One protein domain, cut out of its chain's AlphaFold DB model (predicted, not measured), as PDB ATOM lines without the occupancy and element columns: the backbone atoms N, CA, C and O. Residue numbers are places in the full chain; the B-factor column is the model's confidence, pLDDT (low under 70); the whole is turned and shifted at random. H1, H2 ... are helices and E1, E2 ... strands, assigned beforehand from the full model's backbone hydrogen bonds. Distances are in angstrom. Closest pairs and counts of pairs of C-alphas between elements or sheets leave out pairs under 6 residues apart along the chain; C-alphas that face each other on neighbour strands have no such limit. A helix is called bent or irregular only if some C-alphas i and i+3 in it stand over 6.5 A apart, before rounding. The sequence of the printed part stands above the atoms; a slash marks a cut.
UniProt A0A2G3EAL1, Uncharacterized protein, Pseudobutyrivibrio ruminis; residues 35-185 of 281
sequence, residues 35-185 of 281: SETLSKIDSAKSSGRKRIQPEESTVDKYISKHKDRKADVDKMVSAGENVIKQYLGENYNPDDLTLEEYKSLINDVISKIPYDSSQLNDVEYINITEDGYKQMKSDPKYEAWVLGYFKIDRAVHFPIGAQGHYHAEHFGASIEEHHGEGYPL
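AT A GLANCE: This is residues 35 to 185 of the 281 residues of an uncharacterized protein of Pseudobutyrivibrio ruminis (UniProt A0A2G3EAL1). Two helices, H3 and H6, cross at nearly a right angle in the middle of the domain and form its core, with H2 folded back along one end of H3 and H5 turning a corner at the first residues of H6. H4 packs on H5, a three-stranded sheet makes a wall to one side, grazed by H5, and H1 lies out at the far end near H4. The 151 printed residues hold six named helices and three named strands, in the order H1 H2 H3 H4 E1 H5 H6 E2 E3; the class is mostly helix. The sheet is mixed, in the order E1, E2, E3. The whole is compact, with a radius of gyration of the C-alphas of 16.0 A, and the C-alphas span 51 by 38 by 24 A.

HOW THE PARTS SIT: H1, residues 35 to 46, is close to but not clearly touching H4, residues 99 to 112; their closest C-alphas, those of Thr 37 and Leu 105, are 7.2 A apart. H2, residues 58 to 65, and H3, residues 67 to 87, form a helical hairpin at a shallow tilt of 18 degrees, opposite ways. H3 touches H2 with residues 69 to 73 alone, and the closest C-alphas are those of Ile 63 and Lys 70, 5.3 A apart. The hub is H6, residues 140 to 153, which touches three helices. H6 and H3 touch with 41 pairs of C-alphas within 8 A and are about perpendicular at 89 degrees; the closest C-alphas, those of Gly 80 and Gly 148, are 3.6 A apart. With residues 141 to 145 alone H6 touches H2, and the closest C-alphas are those of Val 59 and Tyr 142, 5.9 A apart. H4 touches H5, residues 130 to 138, with its residues 99 to 103 alone, about perpendicular at 87 degrees; the closest C-alphas, those of Lys 103 and Tyr 133, are 6.8 A apart. H5 and H6 touch only at the corner, where the C-alphas of Met 136 and Glu 143 are the closest at 4.3 A. E1, residues 123 to 128, and E2, residues 165 to 171, are parallel neighbours at 8 degrees; N 125 and O 167 are within hydrogen-bond range at 2.7 A. With H5 and H6 between them they form a strand-helix-strand unit, two parallel neighbour strands joined through helices, and its crossover is left-handed. E2 and E3, residues 179 to 184, form an antiparallel hairpin, with N 168 and O 181 at 2.8 A. H5 only grazes the sheet, with its residues 130 to 136. Every O i to N i+4 pair is within hydrogen-bond range in H2, H4, H5 and H6; the count is 6 of 8 in H1 and 15 of 17 in H3.

IN THESE COORDINATES: H1 begins at C-alpha 35, (23.923, -53.163, 139.203), and is irregular, with C-alphas 43 and 46 lying 7.2 A apart. H3, the longest helix, measures 30.5 A from C-alpha 67 to C-alpha 87 and is irregular too, with C-alphas 68 and 71 lying 7.5 A apart. H4 measures 20.1 A and H6 19.8 A; H6 begins at C-alpha 140, (10.272, -68.191, 147.103). E2, the longest strand, measures 19.1 A, and E3 ends at C-alpha 184, (29.659, -60.429, 173.209).

THE WHOLE: The two C-alphas farthest apart, those of Ser 46 and Ile 160, are 51.2 A apart. The printed part has no cut. The links H1 to H2, H3 to H4 and H6 to E2 are long. Residues 64 to 69, of which 67 to 69 belong to H3, stand free. The mean pLDDT of the printed part is 87.3, and it is under 70 at residues 43 to 49 and 160 to 163.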
ATOM      1  N   SER A  35      24.657 -53.984 140.177       76.12
ATOM      2  CA  SER A  35      23.923 -53.163 139.203       76.12
ATOM      3  C   SER A  35      23.805 -53.845 137.841       76.12
ATOM      4  O   SER A  35      22.814 -53.651 137.143       76.12
ATOM      5  N   GLU A  36      24.803 -54.647 137.464       78.19
ATOM      6  CA  GLU A  36      24.779 -55.449 136.240       78.19
ATOM      7  C   GLU A  36      23.801 -56.625 136.365       78.19
ATOM      8  O   GLU A  36      23.032 -56.893 135.447       78.19
ATOM      9  N   THR A  37      23.762 -57.298 137.516       77.81
ATOM     10  CA  THR A  37      22.783 -58.359 137.784       77.81
ATOM     11  C   THR A  37      21.363 -57.795 137.833       77.81
ATOM     12  O   THR A  37      20.456 -58.377 137.243       77.81
ATOM     13  N   LEU A  38      21.160 -56.622 138.444       80.56
ATOM     14  CA  LEU A  38      19.867 -55.934 138.407       80.56
ATOM     15  C   LEU A  38      19.454 -55.544 136.986       80.56
ATOM     16  O   LEU A  38      18.300 -55.740 136.622       80.56
ATOM     17  N   SER A  39      20.373 -55.042 136.156       80.50
ATOM     18  CA  SER A  39      20.042 -54.694 134.768       80.50
ATOM     19  C   SER A  39      19.728 -55.928 133.911       80.50
ATOM     20  O   SER A  39      18.857 -55.867 133.039       80.50
ATOM     21  N   LYS A  40      20.360 -57.078 134.188       79.69
ATOM     22  CA  LYS A  40      19.979 -58.382 133.613       79.69
ATOM     23  C   LYS A  40      18.553 -58.776 134.016       79.69
ATOM     24  O   LYS A  40      17.753 -59.101 133.143       79.69
ATOM     25  N   ILE A  41      18.209 -58.670 135.302       79.94
ATOM     26  CA  ILE A  41      16.847 -58.939 135.803       79.94
ATOM     27  C   ILE A  41      15.831 -58.005 135.123       79.94
ATOM     28  O   ILE A  41      14.805 -58.448 134.614       79.94
ATOM     29  N   ASP A  42      16.145 -56.713 135.027       76.31
ATOM     30  CA  ASP A  42      15.282 -55.720 134.385       76.31
ATOM     31  C   ASP A  42      15.135 -55.909 132.870       76.31
ATOM     32  O   ASP A  42      14.124 -55.496 132.302       76.31
ATOM     33  N   SER A  43      16.122 -56.496 132.192       69.38
ATOM     34  CA  SER A  43      16.077 -56.760 130.745       69.38
ATOM     35  C   SER A  43      15.403 -58.090 130.395       69.38
ATOM     36  O   SER A  43      14.850 -58.213 129.300       69.38
ATOM     37  N   ALA A  44      15.321 -59.036 131.337       64.88
ATOM     38  CA  ALA A  44      14.572 -60.292 131.197       64.88
ATOM     39  C   ALA A  44      13.040 -60.102 131.036       64.88
ATOM     40  O   ALA A  44      12.325 -61.060 130.720       64.88
ATOM     41  N   LYS A  45      12.538 -58.853 131.139       54.50
ATOM     42  CA  LYS A  45      11.156 -58.386 130.873       54.50
ATOM     43  C   LYS A  45      10.476 -58.954 129.619       54.50
ATOM     44  O   LYS A  45       9.251 -58.903 129.539       54.50
ATOM     45  N   SER A  46      11.207 -59.472 128.632       49.28
ATOM     46  CA  SER A  46      10.603 -59.958 127.385       49.28
ATOM     47  C   SER A  46       9.952 -61.344 127.477       49.28
ATOM     48  O   SER A  46       9.169 -61.679 126.589       49.28
ATOM     49  N   SER A  47      10.226 -62.151 128.515       52.53
ATOM     50  CA  SER A  47       9.801 -63.565 128.525       52.53
ATOM     51  C   SER A  47       8.530 -63.877 129.329       52.53
ATOM     52  O   SER A  47       7.925 -64.925 129.101       52.53
ATOM     53  N   GLY A  48       8.097 -63.008 130.255       60.00
ATOM     54  CA  GLY A  48       6.882 -63.209 131.068       60.00
ATOM     55  C   GLY A  48       6.841 -64.528 131.860       60.00
ATOM     56  O   GLY A  48       5.767 -64.965 132.285       60.00
ATOM     57  N   ARG A  49       7.986 -65.202 132.022       67.00
ATOM     58  CA  ARG A  49       8.068 -66.534 132.616       67.00
ATOM     59  C   ARG A  49       7.918 -66.416 134.132       67.00
ATOM     60  O   ARG A  49       8.731 -65.782 134.797       67.00
ATOM     61  N   LYS A  50       6.865 -67.029 134.677       72.12
ATOM     62  CA  LYS A  50       6.685 -67.150 136.128       72.12
ATOM     63  C   LYS A  50       7.755 -68.077 136.693       72.12
ATOM     64  O   LYS A  50       8.027 -69.119 136.096       72.12
ATOM     65  N   ARG A  51       8.300 -67.700 137.849       81.62
ATOM     66  CA  ARG A  51       9.204 -68.535 138.638       81.62
ATOM     67  C   ARG A  51       8.580 -69.903 138.901       81.62
ATOM     68  O   ARG A  51       7.394 -69.986 139.242       81.62
ATOM     69  N   ILE A  52       9.374 -70.954 138.742       79.81
ATOM     70  CA  ILE A  52       8.967 -72.323 139.042       79.81
ATOM     71  C   ILE A  52       8.781 -72.437 140.553       79.81
ATOM     72  O   ILE A  52       9.673 -72.118 141.330       79.81
ATOM     73  N   GLN A  53       7.590 -72.866 140.957       76.62
ATOM     74  CA  GLN A  53       7.245 -73.076 142.357       76.62
ATOM     75  C   GLN A  53       7.445 -74.552 142.709       76.62
ATOM     76  O   GLN A  53       7.089 -75.408 141.891       76.62
ATOM     77  N   PRO A  54       7.978 -74.874 143.897       83.06
ATOM     78  CA  PRO A  54       8.045 -76.253 144.354       83.06
ATOM     79  C   PRO A  54       6.628 -76.768 144.647       83.06
ATOM     80  O   PRO A  54       5.738 -75.992 144.996       83.06
ATOM     81  N   GLU A  55       6.419 -78.084 144.537       75.56
ATOM     82  CA  GLU A  55       5.126 -78.706 144.872       75.56
ATOM     83  C   GLU A  55       4.741 -78.483 146.342       75.56
ATOM     84  O   GLU A  55       3.565 -78.324 146.662       75.56
ATOM     85  N   GLU A  56       5.734 -78.431 147.233       85.12
ATOM     86  CA  GLU A  56       5.538 -78.177 148.656       85.12
ATOM     87  C   GLU A  56       6.695 -77.336 149.209       85.12
ATOM     88  O   GLU A  56       7.859 -77.744 149.140       85.12
ATOM     89  N   SER A  57       6.374 -76.166 149.768       91.88
ATOM     90  CA  SER A  57       7.363 -75.267 150.372       91.88
ATOM     91  C   SER A  57       7.917 -75.839 151.680       91.88
ATOM     92  O   SER A  57       7.179 -76.396 152.500       91.88
ATOM     93  N   THR A  58       9.218 -75.660 151.921       93.56
ATOM     94  CA  THR A  58       9.854 -76.059 153.190       93.56
ATOM     95  C   THR A  58       9.321 -75.249 154.369       93.56
ATOM     96  O   THR A  58       9.227 -75.767 155.483       93.56
ATOM     97  N   VAL A  59       8.890 -74.012 154.116       94.19
ATOM     98  CA  VAL A  59       8.252 -73.136 155.105       94.19
ATOM     99  C   VAL A  59       6.888 -73.682 155.521       94.19
ATOM    100  O   VAL A  59       6.588 -73.765 156.711       94.19
ATOM    101  N   ASP A  60       6.077 -74.130 154.560       94.50
ATOM    102  CA  ASP A  60       4.758 -74.701 154.850       94.50
ATOM    103  C   ASP A  60       4.887 -76.024 155.628       94.50
ATOM    104  O   ASP A  60       4.167 -76.244 156.608       94.50
ATOM    105  N   LYS A  61       5.873 -76.864 155.268       95.00
ATOM    106  CA  LYS A  61       6.241 -78.066 156.042       95.00
ATOM    107  C   LYS A  61       6.597 -77.713 157.483       95.00
ATOM    108  O   LYS A  61       6.080 -78.345 158.405       95.00
ATOM    109  N   TYR A  62       7.432 -76.695 157.682       94.75
ATOM    110  CA  TYR A  62       7.829 -76.240 159.011       94.75
ATOM    111  C   TYR A  62       6.628 -75.774 159.841       94.75
ATOM    112  O   TYR A  62       6.423 -76.253 160.955       94.75
ATOM    113  N   ILE A  63       5.774 -74.917 159.274       95.38
ATOM    114  CA  ILE A  63       4.554 -74.418 159.929       95.38
ATOM    115  C   ILE A  63       3.598 -75.566 160.285       95.38
ATOM    116  O   ILE A  63       2.941 -75.530 161.329       95.38
ATOM    117  N   SER A  64       3.514 -76.602 159.444       95.31
ATOM    118  CA  SER A  64       2.660 -77.765 159.710       95.31
ATOM    119  C   SER A  64       3.081 -78.532 160.974       95.31
ATOM    120  O   SER A  64       2.211 -78.970 161.735       95.31
ATOM    121  N   LYS A  65       4.398 -78.634 161.221       95.81
ATOM    122  CA  LYS A  65       4.996 -79.269 162.404       95.81
ATOM    123  C   LYS A  65       5.003 -78.340 163.625       95.81
ATOM    124  O   LYS A  65       4.730 -78.798 164.731       95.81
ATOM    125  N   HIS A  66       5.259 -77.048 163.418       94.44
ATOM    126  CA  HIS A  66       5.437 -76.020 164.452       94.44
ATOM    127  C   HIS A  66       4.348 -74.945 164.368       94.44
ATOM    128  O   HIS A  66       4.597 -73.777 164.059       94.44
ATOM    129  N   LYS A  67       3.100 -75.350 164.629       93.94
ATOM    130  CA  LYS A  67       1.928 -74.460 164.529       93.94
ATOM    131  C   LYS A  67       1.996 -73.263 165.480       93.94
ATOM    132  O   LYS A  67       1.405 -72.228 165.191       93.94
ATOM    133  N   ASP A  68       2.702 -73.411 166.593       95.31
ATOM    134  CA  ASP A  68       2.983 -72.376 167.588       95.31
ATOM    135  C   ASP A  68       3.872 -71.252 167.036       95.31
ATOM    136  O   ASP A  68       3.642 -70.087 167.348       95.31
ATOM    137  N   ARG A  69       4.819 -71.574 166.146       93.19
ATOM    138  CA  ARG A  69       5.748 -70.604 165.538       93.19
ATOM    139  C   ARG A  69       5.235 -69.981 164.244       93.19
ATOM    140  O   ARG A  69       5.914 -69.145 163.652       93.19
ATOM    141  N   LYS A  70       4.030 -70.358 163.800       95.69
ATOM    142  CA  LYS A  70       3.441 -69.892 162.540       95.69
ATOM    143  C   LYS A  70       3.460 -68.368 162.408       95.69
ATOM    144  O   LYS A  70       3.868 -67.859 161.374       95.69
ATOM    145  N   ALA A  71       3.043 -67.649 163.450       96.44
ATOM    146  CA  ALA A  71       2.955 -66.191 163.406       96.44
ATOM    147  C   ALA A  71       4.327 -65.522 163.206       96.44
ATOM    148  O   ALA A  71       4.437 -64.564 162.442       96.44
ATOM    149  N   ASP A  72       5.372 -66.047 163.852       94.50
ATOM    150  CA  ASP A  72       6.735 -65.530 163.714       94.50
ATOM    151  C   ASP A  72       7.289 -65.803 162.311       94.50
ATOM    152  O   ASP A  72       7.870 -64.915 161.686       94.50
ATOM    153  N   VAL A  73       7.048 -67.008 161.788       96.25
ATOM    154  CA  VAL A  73       7.459 -67.399 160.433       96.25
ATOM    155  C   VAL A  73       6.734 -66.560 159.380       96.25
ATOM    156  O   VAL A  73       7.382 -66.018 158.490       96.25
ATOM    157  N   ASP A  74       5.419 -66.372 159.511       97.12
ATOM    158  CA  ASP A  74       4.623 -65.538 158.602       97.12
ATOM    159  C   ASP A  74       5.111 -64.077 158.620       97.12
ATOM    160  O   ASP A  74       5.180 -63.419 157.576       97.12
ATOM    161  N   LYS A  75       5.515 -63.567 159.794       96.81
ATOM    162  CA  LYS A  75       6.119 -62.236 159.943       96.81
ATOM    163  C   LYS A  75       7.466 -62.142 159.221       96.81
ATOM    164  O   LYS A  75       7.701 -61.144 158.538       96.81
ATOM    165  N   MET A  76       8.326 -63.157 159.344       95.94
ATOM    166  CA  MET A  76       9.603 -63.235 158.622       95.94
ATOM    167  C   MET A  76       9.375 -63.273 157.110       95.94
ATOM    168  O   MET A  76       9.897 -62.419 156.403       95.94
ATOM    169  N   VAL A  77       8.517 -64.168 156.615       97.31
ATOM    170  CA  VAL A  77       8.184 -64.259 155.181       97.31
ATOM    171  C   VAL A  77       7.679 -62.913 154.655       97.31
ATOM    172  O   VAL A  77       8.218 -62.392 153.683       97.31
ATOM    173  N   SER A  78       6.731 -62.285 155.355       97.44
ATOM    174  CA  SER A  78       6.197 -60.970 154.968       97.44
ATOM    175  C   SER A  78       7.279 -59.881 154.953       97.44
ATOM    176  O   SER A  78       7.295 -59.011 154.080       97.44
ATOM    177  N   ALA A  79       8.206 -59.892 155.917       96.94
ATOM    178  CA  ALA A  79       9.324 -58.951 155.945       96.94
ATOM    179  C   ALA A  79      10.275 -59.164 154.757       96.94
ATOM    180  O   ALA A  79      10.710 -58.188 154.144       96.94
ATOM    181  N   GLY A  80      10.561 -60.413 154.392       96.31
ATOM    182  CA  GLY A  80      11.429 -60.727 153.261       96.31
ATOM    183  C   GLY A  80      10.808 -60.445 151.902       96.31
ATOM    184  O   GLY A  80      11.501 -59.933 151.029       96.31
ATOM    185  N   GLU A  81       9.505 -60.666 151.724       95.81
ATOM    186  CA  GLU A  81       8.789 -60.241 150.512       95.81
ATOM    187  C   GLU A  81       8.944 -58.729 150.277       95.81
ATOM    188  O   GLU A  81       9.181 -58.284 149.151       95.81
ATOM    189  N   ASN A  82       8.901 -57.935 151.352       95.88
ATOM    190  CA  ASN A  82       9.155 -56.497 151.279       95.88
ATOM    191  C   ASN A  82      10.612 -56.174 150.913       95.88
ATOM    192  O   ASN A  82      10.840 -55.268 150.113       95.88
ATOM    193  N   VAL A  83      11.594 -56.909 151.450       95.44
ATOM    194  CA  VAL A  83      13.013 -56.766 151.072       95.44
ATOM    195  C   VAL A  83      13.202 -57.072 149.586       95.44
ATOM    196  O   VAL A  83      13.787 -56.266 148.864       95.44
ATOM    197  N   ILE A  84      12.657 -58.188 149.100       94.06
ATOM    198  CA  ILE A  84      12.714 -58.572 147.684       94.06
ATOM    199  C   ILE A  84      12.115 -57.458 146.823       94.06
ATOM    200  O   ILE A  84      12.767 -56.965 145.904       94.06
ATOM    201  N   LYS A  85      10.916 -56.974 147.168       93.31
ATOM    202  CA  LYS A  85      10.269 -55.877 146.443       93.31
ATOM    203  C   LYS A  85      11.106 -54.594 146.446       93.31
ATOM    204  O   LYS A  85      11.176 -53.915 145.424       93.31
ATOM    205  N   GLN A  86      11.728 -54.259 147.574       92.38
ATOM    206  CA  GLN A  86      12.513 -53.037 147.736       92.38
ATOM    207  C   GLN A  86      13.824 -53.062 146.938       92.38
ATOM    208  O   GLN A  86      14.177 -52.051 146.334       92.38
ATOM    209  N   TYR A  87      14.561 -54.176 146.964       90.38
ATOM    210  CA  TYR A  87      15.919 -54.242 146.408       90.38
ATOM    211  C   TYR A  87      16.004 -54.911 145.036       90.38
ATOM    212  O   TYR A  87      16.894 -54.567 144.262       90.38
ATOM    213  N   LEU A  88      15.111 -55.858 144.741       90.19
ATOM    214  CA  LEU A  88      15.118 -56.654 143.506       90.19
ATOM    215  C   LEU A  88      13.972 -56.276 142.555       90.19
ATOM    216  O   LEU A  88      14.055 -56.525 141.355       90.19
ATOM    217  N   GLY A  89      12.930 -55.625 143.078       86.19
ATOM    218  CA  GLY A  89      11.785 -55.159 142.303       86.19
ATOM    219  C   GLY A  89      10.784 -56.263 141.957       86.19
ATOM    220  O   GLY A  89      10.971 -57.440 142.250       86.19
ATOM    221  N   GLU A  90       9.678 -55.873 141.320       81.06
ATOM    222  CA  GLU A  90       8.552 -56.779 141.022       81.06
ATOM    223  C   GLU A  90       8.845 -57.780 139.889       81.06
ATOM    224  O   GLU A  90       8.135 -58.769 139.742       81.06
ATOM    225  N   ASN A  91       9.902 -57.545 139.102       78.94
ATOM    226  CA  ASN A  91      10.288 -58.385 137.959       78.94
ATOM    227  C   ASN A  91      11.352 -59.433 138.310       78.94
ATOM    228  O   ASN A  91      11.917 -60.065 137.422       78.94
ATOM    229  N   TYR A  92      11.666 -59.581 139.593       87.44
ATOM    230  CA  TYR A  92      12.683 -60.506 140.047       87.44
ATOM    231  C   TYR A  92      12.287 -61.965 139.783       87.44
ATOM    232  O   TYR A  92      11.285 -62.454 140.309       87.44
ATOM    233  N   ASN A  93      13.106 -62.671 139.000       88.38
ATOM    234  CA  ASN A  93      13.017 -64.115 138.836       88.38
ATOM    235  C   ASN A  93      14.409 -64.761 138.986       88.38
ATOM    236  O   ASN A  93      15.269 -64.562 138.126       88.38
ATOM    237  N   PRO A  94      14.654 -65.547 140.046       87.69
ATOM    238  CA  PRO A  94      15.939 -66.202 140.250       87.69
ATOM    239  C   PRO A  94      16.219 -67.333 139.252       87.69
ATOM    240  O   PRO A  94      17.379 -67.715 139.104       87.69
ATOM    241  N   ASP A  95      15.211 -67.862 138.547       87.94
ATOM    242  CA  ASP A  95      15.401 -68.935 137.556       87.94
ATOM    243  C   ASP A  95      16.266 -68.498 136.364       87.94
ATOM    244  O   ASP A  95      16.948 -69.329 135.764       87.94
ATOM    245  N   ASP A  96      16.275 -67.199 136.052       86.88
ATOM    246  CA  ASP A  96      17.052 -66.625 134.948       86.88
ATOM    247  C   ASP A  96      18.543 -66.456 135.293       86.88
ATOM    248  O   ASP A  96      19.368 -66.206 134.413       86.88
ATOM    249  N   LEU A  97      18.905 -66.601 136.571       87.38
ATOM    250  CA  LEU A  97      20.271 -66.445 137.062       87.38
ATOM    251  C   LEU A  97      20.968 -67.799 137.168       87.38
ATOM    252  O   LEU A  97      20.360 -68.816 137.512       87.38
ATOM    253  N   THR A  98      22.281 -67.832 136.959       91.44
ATOM    254  CA  THR A  98      23.085 -68.978 137.402       91.44
ATOM    255  C   THR A  98      23.129 -69.039 138.933       91.44
ATOM    256  O   THR A  98      22.827 -68.065 139.622       91.44
ATOM    257  N   LEU A  99      23.471 -70.199 139.504       91.12
ATOM    258  CA  LEU A  99      23.524 -70.341 140.966       91.12
ATOM    259  C   LEU A  99      24.567 -69.403 141.604       91.12
ATOM    260  O   LEU A  99      24.311 -68.847 142.665       91.12
ATOM    261  N   GLU A 100      25.695 -69.164 140.935       90.38
ATOM    262  CA  GLU A 100      26.728 -68.236 141.415       90.38
ATOM    263  C   GLU A 100      26.277 -66.771 141.351       90.38
ATOM    264  O   GLU A 100      26.467 -66.020 142.309       90.38
ATOM    265  N   GLU A 101      25.606 -66.363 140.266       89.38
ATOM    266  CA  GLU A 101      25.009 -65.022 140.169       89.38
ATOM    267  C   GLU A 101      23.938 -64.813 141.245       89.38
ATOM    268  O   GLU A 101      23.876 -63.744 141.852       89.38
ATOM    269  N   TYR A 102      23.135 -65.845 141.518       92.31
ATOM    270  CA  TYR A 102      22.136 -65.835 142.581       92.31
ATOM    271  C   TYR A 102      22.775 -65.665 143.966       92.31
ATOM    272  O   TYR A 102      22.371 -64.782 144.718       92.31
ATOM    273  N   LYS A 103      23.818 -66.439 144.295       92.00
ATOM    274  CA  LYS A 103      24.551 -66.300 145.566       92.00
ATOM    275  C   LYS A 103      25.100 -64.894 145.751       92.00
ATOM    276  O   LYS A 103      24.921 -64.299 146.811       92.00
ATOM    277  N   SER A 104      25.763 -64.356 144.725       89.62
ATOM    278  CA  SER A 104      26.301 -62.995 144.779       89.62
ATOM    279  C   SER A 104      25.187 -61.973 144.999       89.62
ATOM    280  O   SER A 104      25.317 -61.112 145.863       89.62
ATOM    281  N   LEU A 105      24.069 -62.104 144.275       91.62
ATOM    282  CA  LEU A 105      22.919 -61.212 144.409       91.62
ATOM    283  C   LEU A 105      22.340 -61.230 145.826       91.62
ATOM    284  O   LEU A 105      22.103 -60.171 146.400       91.62
ATOM    285  N   ILE A 106      22.118 -62.416 146.397       93.06
ATOM    286  CA  ILE A 106      21.561 -62.561 147.746       93.06
ATOM    287  C   ILE A 106      22.502 -61.973 148.795       93.06
ATOM    288  O   ILE A 106      22.052 -61.202 149.639       93.06
ATOM    289  N   ASN A 107      23.804 -62.251 148.710       90.38
ATOM    290  CA  ASN A 107      24.787 -61.651 149.615       90.38
ATOM    291  C   ASN A 107      24.809 -60.121 149.503       90.38
ATOM    292  O   ASN A 107      24.847 -59.424 150.519       90.38
ATOM    293  N   ASP A 108      24.699 -59.583 148.287       90.69
ATOM    294  CA  ASP A 108      24.609 -58.142 148.069       90.69
ATOM    295  C   ASP A 108      23.321 -57.545 148.654       90.69
ATOM    296  O   ASP A 108      23.364 -56.456 149.231       90.69
ATOM    297  N   VAL A 109      22.176 -58.226 148.528       92.56
ATOM    298  CA  VAL A 109      20.914 -57.802 149.160       92.56
ATOM    299  C   VAL A 109      21.067 -57.799 150.673       92.56
ATOM    300  O   VAL A 109      20.793 -56.777 151.301       92.56
ATOM    301  N   ILE A 110      21.561 -58.896 151.253       90.69
ATOM    302  CA  ILE A 110      21.784 -59.016 152.693       90.69
ATOM    303  C   ILE A 110      22.716 -57.898 153.172       90.69
ATOM    304  O   ILE A 110      22.403 -57.234 154.153       90.69
ATOM    305  N   SER A 111      23.797 -57.585 152.453       88.75
ATOM    306  CA  SER A 111      24.722 -56.498 152.821       88.75
ATOM    307  C   SER A 111      24.069 -55.106 152.885       88.75
ATOM    308  O   SER A 111      24.548 -54.224 153.597       88.75
ATOM    309  N   LYS A 112      22.967 -54.898 152.152       89.06
ATOM    310  CA  LYS A 112      22.242 -53.620 152.071       89.06
ATOM    311  C   LYS A 112      21.102 -53.492 153.071       89.06
ATOM    312  O   LYS A 112      20.556 -52.391 153.199       89.06
ATOM    313  N   ILE A 113      20.718 -54.574 153.747       88.62
ATOM    314  CA  ILE A 113      19.719 -54.523 154.815       88.62
ATOM    315  C   ILE A 113      20.334 -53.741 155.989       88.62
ATOM    316  O   ILE A 113      21.351 -54.174 156.535       88.62
ATOM    317  N   PRO A 114      19.752 -52.590 156.377       87.56
ATOM    318  CA  PRO A 114      20.337 -51.733 157.397       87.56
ATOM    319  C   PRO A 114      20.183 -52.336 158.794       87.56
ATOM    320  O   PRO A 114      19.154 -52.938 159.102       87.56
ATOM    321  N   TYR A 115      21.183 -52.082 159.634       85.94
ATOM    322  CA  TYR A 115      21.141 -52.343 161.070       85.94
ATOM    323  C   TYR A 115      20.444 -51.211 161.823       85.94
ATOM    324  O   TYR A 115      20.523 -50.041 161.427       85.94
ATOM    325  N   ASP A 116      19.800 -51.550 162.937       87.38
ATOM    326  CA  ASP A 116      19.405 -50.581 163.945       87.38
ATOM    327  C   ASP A 116      20.647 -49.865 164.489       87.38
ATOM    328  O   ASP A 116      21.731 -50.435 164.626       87.38
ATOM    329  N   SER A 117      20.479 -48.592 164.840       83.94
ATOM    330  CA  SER A 117      21.567 -47.762 165.370       83.94
ATOM    331  C   SER A 117      22.255 -48.354 166.610       83.94
ATOM    332  O   SER A 117      23.436 -48.096 166.843       83.94
ATOM    333  N   SER A 118      21.538 -49.164 167.394       81.75
ATOM    334  CA  SER A 118      22.067 -49.844 168.578       81.75
ATOM    335  C   SER A 118      22.898 -51.093 168.268       81.75
ATOM    336  O   SER A 118      23.595 -51.561 169.160       81.75
ATOM    337  N   GLN A 119      22.878 -51.600 167.033       82.38
ATOM    338  CA  GLN A 119      23.627 -52.785 166.597       82.38
ATOM    339  C   GLN A 119      24.814 -52.441 165.687       82.38
ATOM    340  O   GLN A 119      25.461 -53.324 165.140       82.38
ATOM    341  N   LEU A 120      25.132 -51.154 165.498       78.75
ATOM    342  CA  LEU A 120      26.172 -50.731 164.550       78.75
ATOM    343  C   LEU A 120      27.544 -51.373 164.806       78.75
ATOM    344  O   LEU A 120      28.304 -51.549 163.866       78.75
ATOM    345  N   ASN A 121      27.867 -51.728 166.048       78.12
ATOM    346  CA  ASN A 121      29.158 -52.331 166.384       78.12
ATOM    347  C   ASN A 121      29.159 -53.868 166.299       78.12
ATOM    348  O   ASN A 121      30.176 -54.478 166.630       78.12
ATOM    349  N   ASP A 122      28.047 -54.487 165.902       81.44
ATOM    350  CA  ASP A 122      27.943 -55.935 165.784       81.44
ATOM    351  C   ASP A 122      28.667 -56.427 164.518       81.44
ATOM    352  O   ASP A 122      28.727 -55.755 163.484       81.44
ATOM    353  N   VAL A 123      29.258 -57.614 164.618       83.56
ATOM    354  CA  VAL A 123      29.958 -58.305 163.539       83.56
ATOM    355  C   VAL A 123      29.200 -59.587 163.251       83.56
ATOM    356  O   VAL A 123      29.132 -60.474 164.093       83.56
ATOM    357  N   GLU A 124      28.660 -59.697 162.045       84.31
ATOM    358  CA  GLU A 124      27.877 -60.855 161.630       84.31
ATOM    359  C   GLU A 124      28.685 -61.738 160.669       84.31
ATOM    360  O   GLU A 124      29.258 -61.269 159.680       84.31
ATOM    361  N   TYR A 125      28.733 -63.031 160.968       85.88
ATOM    362  CA  TYR A 125      29.247 -64.088 160.114       85.88
ATOM    363  C   TYR A 125      28.075 -64.914 159.591       85.88
ATOM    364  O   TYR A 125      27.392 -65.594 160.351       85.88
ATOM    365  N   ILE A 126      27.863 -64.863 158.281       89.06
ATOM    366  CA  ILE A 126      26.764 -65.559 157.615       89.06
ATOM    367  C   ILE A 126      27.317 -66.782 156.890       89.06
ATOM    368  O   ILE A 126      28.179 -66.661 156.018       89.06
ATOM    369  N   ASN A 127      26.776 -67.954 157.205       89.06
ATOM    370  CA  ASN A 127      27.088 -69.208 156.536       89.06
ATOM    371  C   ASN A 127      25.814 -69.839 155.963       89.06
ATOM    372  O   ASN A 127      25.088 -70.545 156.659       89.06
ATOM    373  N   ILE A 128      25.559 -69.604 154.677       91.25
ATOM    374  CA  ILE A 128      24.481 -70.269 153.938       91.25
ATOM    375  C   ILE A 128      25.091 -71.432 153.155       91.25
ATOM    376  O   ILE A 128      25.992 -71.242 152.335       91.25
ATOM    377  N   THR A 129      24.595 -72.639 153.409       91.50
ATOM    378  CA  THR A 129      25.043 -73.856 152.721       91.50
ATOM    379  C   THR A 129      24.686 -73.831 151.234       91.50
ATOM    380  O   THR A 129      23.744 -73.163 150.802       91.50
ATOM    381  N   GLU A 130      25.413 -74.609 150.429       92.69
ATOM    382  CA  GLU A 130      25.143 -74.752 148.994       92.69
ATOM    383  C   GLU A 130      23.696 -75.193 148.718       92.69
ATOM    384  O   GLU A 130      23.021 -74.653 147.840       92.69
ATOM    385  N   ASP A 131      23.211 -76.163 149.492       94.19
ATOM    386  CA  ASP A 131      21.849 -76.673 149.370       94.19
ATOM    387  C   ASP A 131      20.819 -75.669 149.901       94.19
ATOM    388  O   ASP A 131      19.738 -75.556 149.323       94.19
ATOM    389  N   GLY A 132      21.184 -74.852 150.896       93.88
ATOM    390  CA  GLY A 132      20.404 -73.692 151.317       93.88
ATOM    391  C   GLY A 132      20.183 -72.691 150.186       93.88
ATOM    392  O   GLY A 132      19.041 -72.341 149.903       93.88
ATOM    393  N   TYR A 133      21.233 -72.310 149.451       94.25
ATOM    394  CA  TYR A 133      21.079 -71.432 148.283       94.25
ATOM    395  C   TYR A 133      20.222 -72.054 147.180       94.25
ATOM    396  O   TYR A 133      19.397 -71.360 146.585       94.25
ATOM    397  N   LYS A 134      20.375 -73.356 146.900       94.44
ATOM    398  CA  LYS A 134      19.510 -74.049 145.929       94.44
ATOM    399  C   LYS A 134      18.051 -74.036 146.375       94.44
ATOM    400  O   LYS A 134      17.178 -73.820 145.537       94.44
ATOM    401  N   GLN A 135      17.797 -74.239 147.667       95.00
ATOM    402  CA  GLN A 135      16.453 -74.193 148.225       95.00
ATOM    403  C   GLN A 135      15.869 -72.781 148.173       95.00
ATOM    404  O   GLN A 135      14.719 -72.623 147.788       95.00
ATOM    405  N   MET A 136      16.641 -71.747 148.514       94.88
ATOM    406  CA  MET A 136      16.180 -70.362 148.382       94.88
ATOM    407  C   MET A 136      15.870 -70.036 146.918       94.88
ATOM    408  O   MET A 136      14.868 -69.398 146.623       94.88
ATOM    409  N   LYS A 137      16.678 -70.531 145.975       93.44
ATOM    410  CA  LYS A 137      16.429 -70.348 144.545       93.44
ATOM    411  C   LYS A 137      15.151 -71.055 144.080       93.44
ATOM    412  O   LYS A 137      14.396 -70.481 143.298       93.44
ATOM    413  N   SER A 138      14.867 -72.261 144.573       93.19
ATOM    414  CA  SER A 138      13.682 -73.029 144.174       93.19
ATOM    415  C   SER A 138      12.399 -72.591 144.884       93.19
ATOM    416  O   SER A 138      11.360 -72.530 144.241       93.19
ATOM    417  N   ASP A 139      12.456 -72.243 146.169       95.38
ATOM    418  CA  ASP A 139      11.304 -71.911 147.011       95.38
ATOM    419  C   ASP A 139      11.280 -70.414 147.380       95.38
ATOM    420  O   ASP A 139      12.048 -69.975 148.245       95.38
ATOM    421  N   PRO A 140      10.369 -69.614 146.792       93.62
ATOM    422  CA  PRO A 140      10.272 -68.191 147.103       93.62
ATOM    423  C   PRO A 140       9.891 -67.902 148.548       93.62
ATOM    424  O   PRO A 140      10.309 -66.878 149.079       93.62
ATOM    425  N   LYS A 141       9.092 -68.767 149.189       95.38
ATOM    426  CA  LYS A 141       8.728 -68.556 150.594       95.38
ATOM    427  C   LYS A 141       9.947 -68.741 151.481       95.38
ATOM    428  O   LYS A 141      10.116 -67.979 152.427       95.38
ATOM    429  N   TYR A 142      10.799 -69.716 151.170       97.00
ATOM    430  CA  TYR A 142      12.033 -69.941 151.921       97.00
ATOM    431  C   TYR A 142      13.033 -68.798 151.724       97.00
ATOM    432  O   TYR A 142      13.592 -68.296 152.694       97.00
ATOM    433  N   GLU A 143      13.198 -68.311 150.493       96.50
ATOM    434  CA  GLU A 143      14.002 -67.115 150.217       96.50
ATOM    435  C   GLU A 143      13.508 -65.884 150.983       96.50
ATOM    436  O   GLU A 143      14.301 -65.188 151.623       96.50
ATOM    437  N   ALA A 144      12.197 -65.631 150.951       96.88
ATOM    438  CA  ALA A 144      11.590 -64.553 151.715       96.88
ATOM    439  C   ALA A 144      11.796 -64.761 153.221       96.88
ATOM    440  O   ALA A 144      12.125 -63.823 153.936       96.88
ATOM    441  N   TRP A 145      11.679 -65.986 153.722       97.94
ATOM    442  CA  TRP A 145      11.940 -66.272 155.126       97.94
ATOM    443  C   TRP A 145      13.388 -65.928 155.534       97.94
ATOM    444  O   TRP A 145      13.572 -65.211 156.517       97.94
ATOM    445  N   VAL A 146      14.401 -66.324 154.748       97.19
ATOM    446  CA  VAL A 146      15.821 -66.009 155.023       97.19
ATOM    447  C   VAL A 146      16.083 -64.501 154.984       97.19
ATOM    448  O   VAL A 146      16.661 -63.938 155.912       97.19
ATOM    449  N   LEU A 147      15.638 -63.801 153.936       97.19
ATOM    450  CA  LEU A 147      15.836 -62.346 153.835       97.19
ATOM    451  C   LEU A 147      15.059 -61.583 154.918       97.19
ATOM    452  O   LEU A 147      15.512 -60.554 155.427       97.19
ATOM    453  N   GLY A 148      13.889 -62.097 155.280       97.38
ATOM    454  CA  GLY A 148      13.052 -61.579 156.347       97.38
ATOM    455  C   GLY A 148      13.656 -61.751 157.732       97.38
ATOM    456  O   GLY A 148      13.511 -60.846 158.555       97.38
ATOM    457  N   TYR A 149      14.368 -62.855 157.971       96.62
ATOM    458  CA  TYR A 149      15.135 -63.079 159.195       96.62
ATOM    459  C   TYR A 149      16.120 -61.933 159.426       96.62
ATOM    460  O   TYR A 149      15.970 -61.203 160.403       96.62
ATOM    461  N   PHE A 150      17.020 -61.674 158.469       94.50
ATOM    462  CA  PHE A 150      17.983 -60.570 158.568       94.50
ATOM    463  C   PHE A 150      17.300 -59.215 158.738       94.50
ATOM    464  O   PHE A 150      17.778 -58.353 159.470       94.50
ATOM    465  N   LYS A 151      16.160 -58.998 158.071       95.38
ATOM    466  CA  LYS A 151      15.420 -57.742 158.206       95.38
ATOM    467  C   LYS A 151      14.870 -57.529 159.615       95.38
ATOM    468  O   LYS A 151      14.839 -56.387 160.070       95.38
ATOM    469  N   ILE A 152      14.374 -58.582 160.258       94.69
ATOM    470  CA  ILE A 152      13.791 -58.503 161.598       94.69
ATOM    471  C   ILE A 152      14.888 -58.459 162.655       94.69
ATOM    472  O   ILE A 152      14.819 -57.606 163.535       94.69
ATOM    473  N   ASP A 153      15.886 -59.332 162.547       91.88
ATOM    474  CA  ASP A 153      16.978 -59.458 163.510       91.88
ATOM    475  C   ASP A 153      17.777 -58.152 163.634       91.88
ATOM    476  O   ASP A 153      17.842 -57.528 164.698       91.88
ATOM    477  N   ARG A 154      18.208 -57.609 162.492       90.38
ATOM    478  CA  ARG A 154      18.937 -56.339 162.437       90.38
ATOM    479  C   ARG A 154      18.096 -55.120 162.803       90.38
ATOM    480  O   ARG A 154      18.644 -54.038 162.978       90.38
ATOM    481  N   ALA A 155      16.770 -55.253 162.890       90.81
ATOM    482  CA  ALA A 155      15.875 -54.176 163.312       90.81
ATOM    483  C   ALA A 155      15.623 -54.159 164.829       90.81
ATOM    484  O   ALA A 155      14.941 -53.253 165.318       90.81
ATOM    485  N   VAL A 156      16.125 -55.144 165.582       89.19
ATOM    486  CA  VAL A 156      15.950 -55.189 167.035       89.19
ATOM    487  C   VAL A 156      16.712 -54.034 167.686       89.19
ATOM    488  O   VAL A 156      17.900 -53.832 167.461       89.19
ATOM    489  N   HIS A 157      16.031 -53.266 168.532       87.56
ATOM    490  CA  HIS A 157      16.662 -52.170 169.256       87.56
ATOM    491  C   HIS A 157      17.176 -52.632 170.624       87.56
ATOM    492  O   HIS A 157      16.388 -53.046 171.480       87.56
ATOM    493  N   PHE A 158      18.482 -52.506 170.863       81.69
ATOM    494  CA  PHE A 158      19.106 -52.773 172.155       81.69
ATOM    495  C   PHE A 158      19.215 -51.489 172.997       81.69
ATOM    496  O   PHE A 158      20.023 -50.606 172.694       81.69
ATOM    497  N   PRO A 159      18.478 -51.380 174.122       75.50
ATOM    498  CA  PRO A 159      18.438 -50.152 174.922       75.50
ATOM    499  C   PRO A 159      19.755 -49.850 175.659       75.50
ATOM    500  O   PRO A 159      19.941 -48.749 176.173       75.50
ATOM    501  N   ILE A 160      20.680 -50.814 175.735       64.88
ATOM    502  CA  ILE A 160      21.946 -50.702 176.482       64.88
ATOM    503  C   ILE A 160      23.112 -50.238 175.571       64.88
ATOM    504  O   ILE A 160      24.251 -50.130 176.025       64.88
ATOM    505  N   GLY A 161      22.814 -49.838 174.329       59.44
ATOM    506  CA  GLY A 161      23.766 -49.262 173.374       59.44
ATOM    507  C   GLY A 161      24.619 -50.303 172.640       59.44
ATOM    508  O   GLY A 161      24.659 -51.469 173.029       59.44
ATOM    509  N   ALA A 162      25.308 -49.856 171.584       63.69
ATOM    510  CA  ALA A 162      26.096 -50.690 170.673       63.69
ATOM    511  C   ALA A 162      27.381 -51.217 171.323       63.69
ATOM    512  O   ALA A 162      28.473 -50.691 171.108       63.69
ATOM    513  N   GLN A 163      27.246 -52.249 172.152       65.69
ATOM    514  CA  GLN A 163      28.377 -52.927 172.785       65.69
ATOM    515  C   GLN A 163      29.089 -53.914 171.858       65.69
ATOM    516  O   GLN A 163      30.132 -54.421 172.235       65.69
ATOM    517  N   GLY A 164      28.584 -54.141 170.649       73.31
ATOM    518  CA  GLY A 164      29.213 -55.050 169.706       73.31
ATOM    519  C   GLY A 164      29.072 -56.508 170.135       73.31
ATOM    520  O   GLY A 164      29.582 -56.947 171.163       73.31
ATOM    521  N   HIS A 165      28.395 -57.281 169.310       81.06
ATOM    522  CA  HIS A 165      28.303 -58.727 169.431       81.06
ATOM    523  C   HIS A 165      28.837 -59.373 168.161       81.06
ATOM    524  O   HIS A 165      28.756 -58.804 167.076       81.06
ATOM    525  N   TYR A 166      29.422 -60.550 168.307       83.06
ATOM    526  CA  TYR A 166      29.720 -61.443 167.211       83.06
ATOM    527  C   TYR A 166      28.538 -62.392 167.039       83.06
ATOM    528  O   TYR A 166      28.253 -63.178 167.942       83.06
ATOM    529  N   HIS A 167      27.874 -62.317 165.892       84.50
ATOM    530  CA  HIS A 167      26.768 -63.200 165.532       84.50
ATOM    531  C   HIS A 167      27.233 -64.170 164.452       84.50
ATOM    532  O   HIS A 167      27.784 -63.745 163.439       84.50
ATOM    533  N   ALA A 168      27.030 -65.463 164.657       85.62
ATOM    534  CA  ALA A 168      27.269 -66.505 163.672       85.62
ATOM    535  C   ALA A 168      25.930 -67.131 163.286       85.62
ATOM    536  O   ALA A 168      25.296 -67.803 164.092       85.62
ATOM    537  N   GLU A 169      25.511 -66.906 162.045       89.81
ATOM    538  CA  GLU A 169      24.230 -67.357 161.512       89.81
ATOM    539  C   GLU A 169      24.446 -68.460 160.480       89.81
ATOM    540  O   GLU A 169      25.162 -68.272 159.490       89.81
ATOM    541  N   HIS A 170      23.817 -69.613 160.688       91.62
ATOM    542  CA  HIS A 170      23.918 -70.759 159.794       91.62
ATOM    543  C   HIS A 170      22.577 -71.085 159.142       91.62
ATOM    544  O   HIS A 170      21.594 -71.311 159.840       91.62
ATOM    545  N   PHE A 171      22.546 -71.191 157.810       93.69
ATOM    546  CA  PHE A 171      21.348 -71.542 157.043       93.69
ATOM    547  C   PHE A 171      21.544 -72.814 156.210       93.69
ATOM    548  O   PHE A 171      22.425 -72.906 155.344       93.69
ATOM    549  N   GLY A 172      20.658 -73.780 156.444       93.31
ATOM    550  CA  GLY A 172      20.561 -75.033 155.703       93.31
ATOM    551  C   GLY A 172      19.535 -75.005 154.566       93.31
ATOM    552  O   GLY A 172      19.109 -73.940 154.110       93.31
ATOM    553  N   ALA A 173      19.103 -76.189 154.131       94.38
ATOM    554  CA  ALA A 173      18.032 -76.377 153.146       94.38
ATOM    555  C   ALA A 173      16.624 -76.355 153.773       94.38
ATOM    556  O   ALA A 173      15.616 -76.416 153.070       94.38
ATOM    557  N   SER A 174      16.522 -76.272 155.099       94.25
ATOM    558  CA  SER A 174      15.255 -76.186 155.818       94.25
ATOM    559  C   SER A 174      15.347 -75.214 156.995       94.25
ATOM    560  O   SER A 174      16.432 -74.939 157.502       94.25
ATOM    561  N   ILE A 175      14.194 -74.721 157.466       93.81
ATOM    562  CA  ILE A 175      14.129 -73.845 158.652       93.81
ATOM    563  C   ILE A 175      14.656 -74.566 159.907       93.81
ATOM    564  O   ILE A 175      15.200 -73.929 160.799       93.81
ATOM    565  N   GLU A 176      14.521 -75.894 159.987       93.38
ATOM    566  CA  GLU A 176      14.990 -76.689 161.136       93.38
ATOM    567  C   GLU A 176      16.523 -76.711 161.253       93.38
ATOM    568  O   GLU A 176      17.050 -76.900 162.345       93.38
ATOM    569  N   GLU A 177      17.233 -76.507 160.143       92.81
ATOM    570  CA  GLU A 177      18.698 -76.465 160.101       92.81
ATOM    571  C   GLU A 177      19.263 -75.081 160.454       92.81
ATOM    572  O   GLU A 177      20.474 -74.948 160.661       92.81
ATOM    573  N   HIS A 178      18.409 -74.050 160.531       93.38
ATOM    574  CA  HIS A 178      18.838 -72.713 160.928       93.38
ATOM    575  C   HIS A 178      19.175 -72.659 162.418       93.38
ATOM    576  O   HIS A 178      18.383 -73.065 163.271       93.38
ATOM    577  N   HIS A 179      20.354 -72.125 162.722       89.44
ATOM    578  CA  HIS A 179      20.749 -71.755 164.073       89.44
ATOM    579  C   HIS A 179      21.628 -70.505 164.038       89.44
ATOM    580  O   HIS A 179      22.490 -70.366 163.167       89.44
ATOM    581  N   GLY A 180      21.392 -69.620 165.003       87.62
ATOM    582  CA  GLY A 180      22.174 -68.412 165.235       87.62
ATOM    583  C   GLY A 180      22.830 -68.469 166.610       87.62
ATOM    584  O   GLY A 180      22.188 -68.845 167.596       87.62
ATOM    585  N   GLU A 181      24.104 -68.105 166.678       85.25
ATOM    586  CA  GLU A 181      24.864 -67.980 167.920       85.25
ATOM    587  C   GLU A 181      25.375 -66.550 168.080       85.25
ATOM    588  O   GLU A 181      25.984 -66.002 167.167       85.25
ATOM    589  N   GLY A 182      25.159 -65.953 169.252       82.75
ATOM    590  CA  GLY A 182      25.611 -64.601 169.570       82.75
ATOM    591  C   GLY A 182      26.574 -64.607 170.751       82.75
ATOM    592  O   GLY A 182      26.259 -65.142 171.815       82.75
ATOM    593  N   TYR A 183      27.728 -63.969 170.586       78.44
ATOM    594  CA  TYR A 183      28.742 -63.802 171.622       78.44
ATOM    595  C   TYR A 183      29.035 -62.312 171.805       78.44
ATOM    596  O   TYR A 183      29.148 -61.596 170.814       78.44
ATOM    597  N   PRO A 184      29.177 -61.793 173.034       77.81
ATOM    598  CA  PRO A 184      29.659 -60.429 173.209       77.81
ATOM    599  C   PRO A 184      31.060 -60.313 172.596       77.81
ATOM    600  O   PRO A 184      31.917 -61.163 172.848       77.81
ATOM    601  N   LEU A 185      31.306 -59.272 171.797       72.25
ATOM    602  CA  LEU A 185      32.676 -58.955 171.415       72.25
ATOM    603  C   LEU A 185      33.375 -58.508 172.692       72.25
ATOM    604  O   LEU A 185      33.028 -57.481 173.277       72.25
TER     605      LEU A 185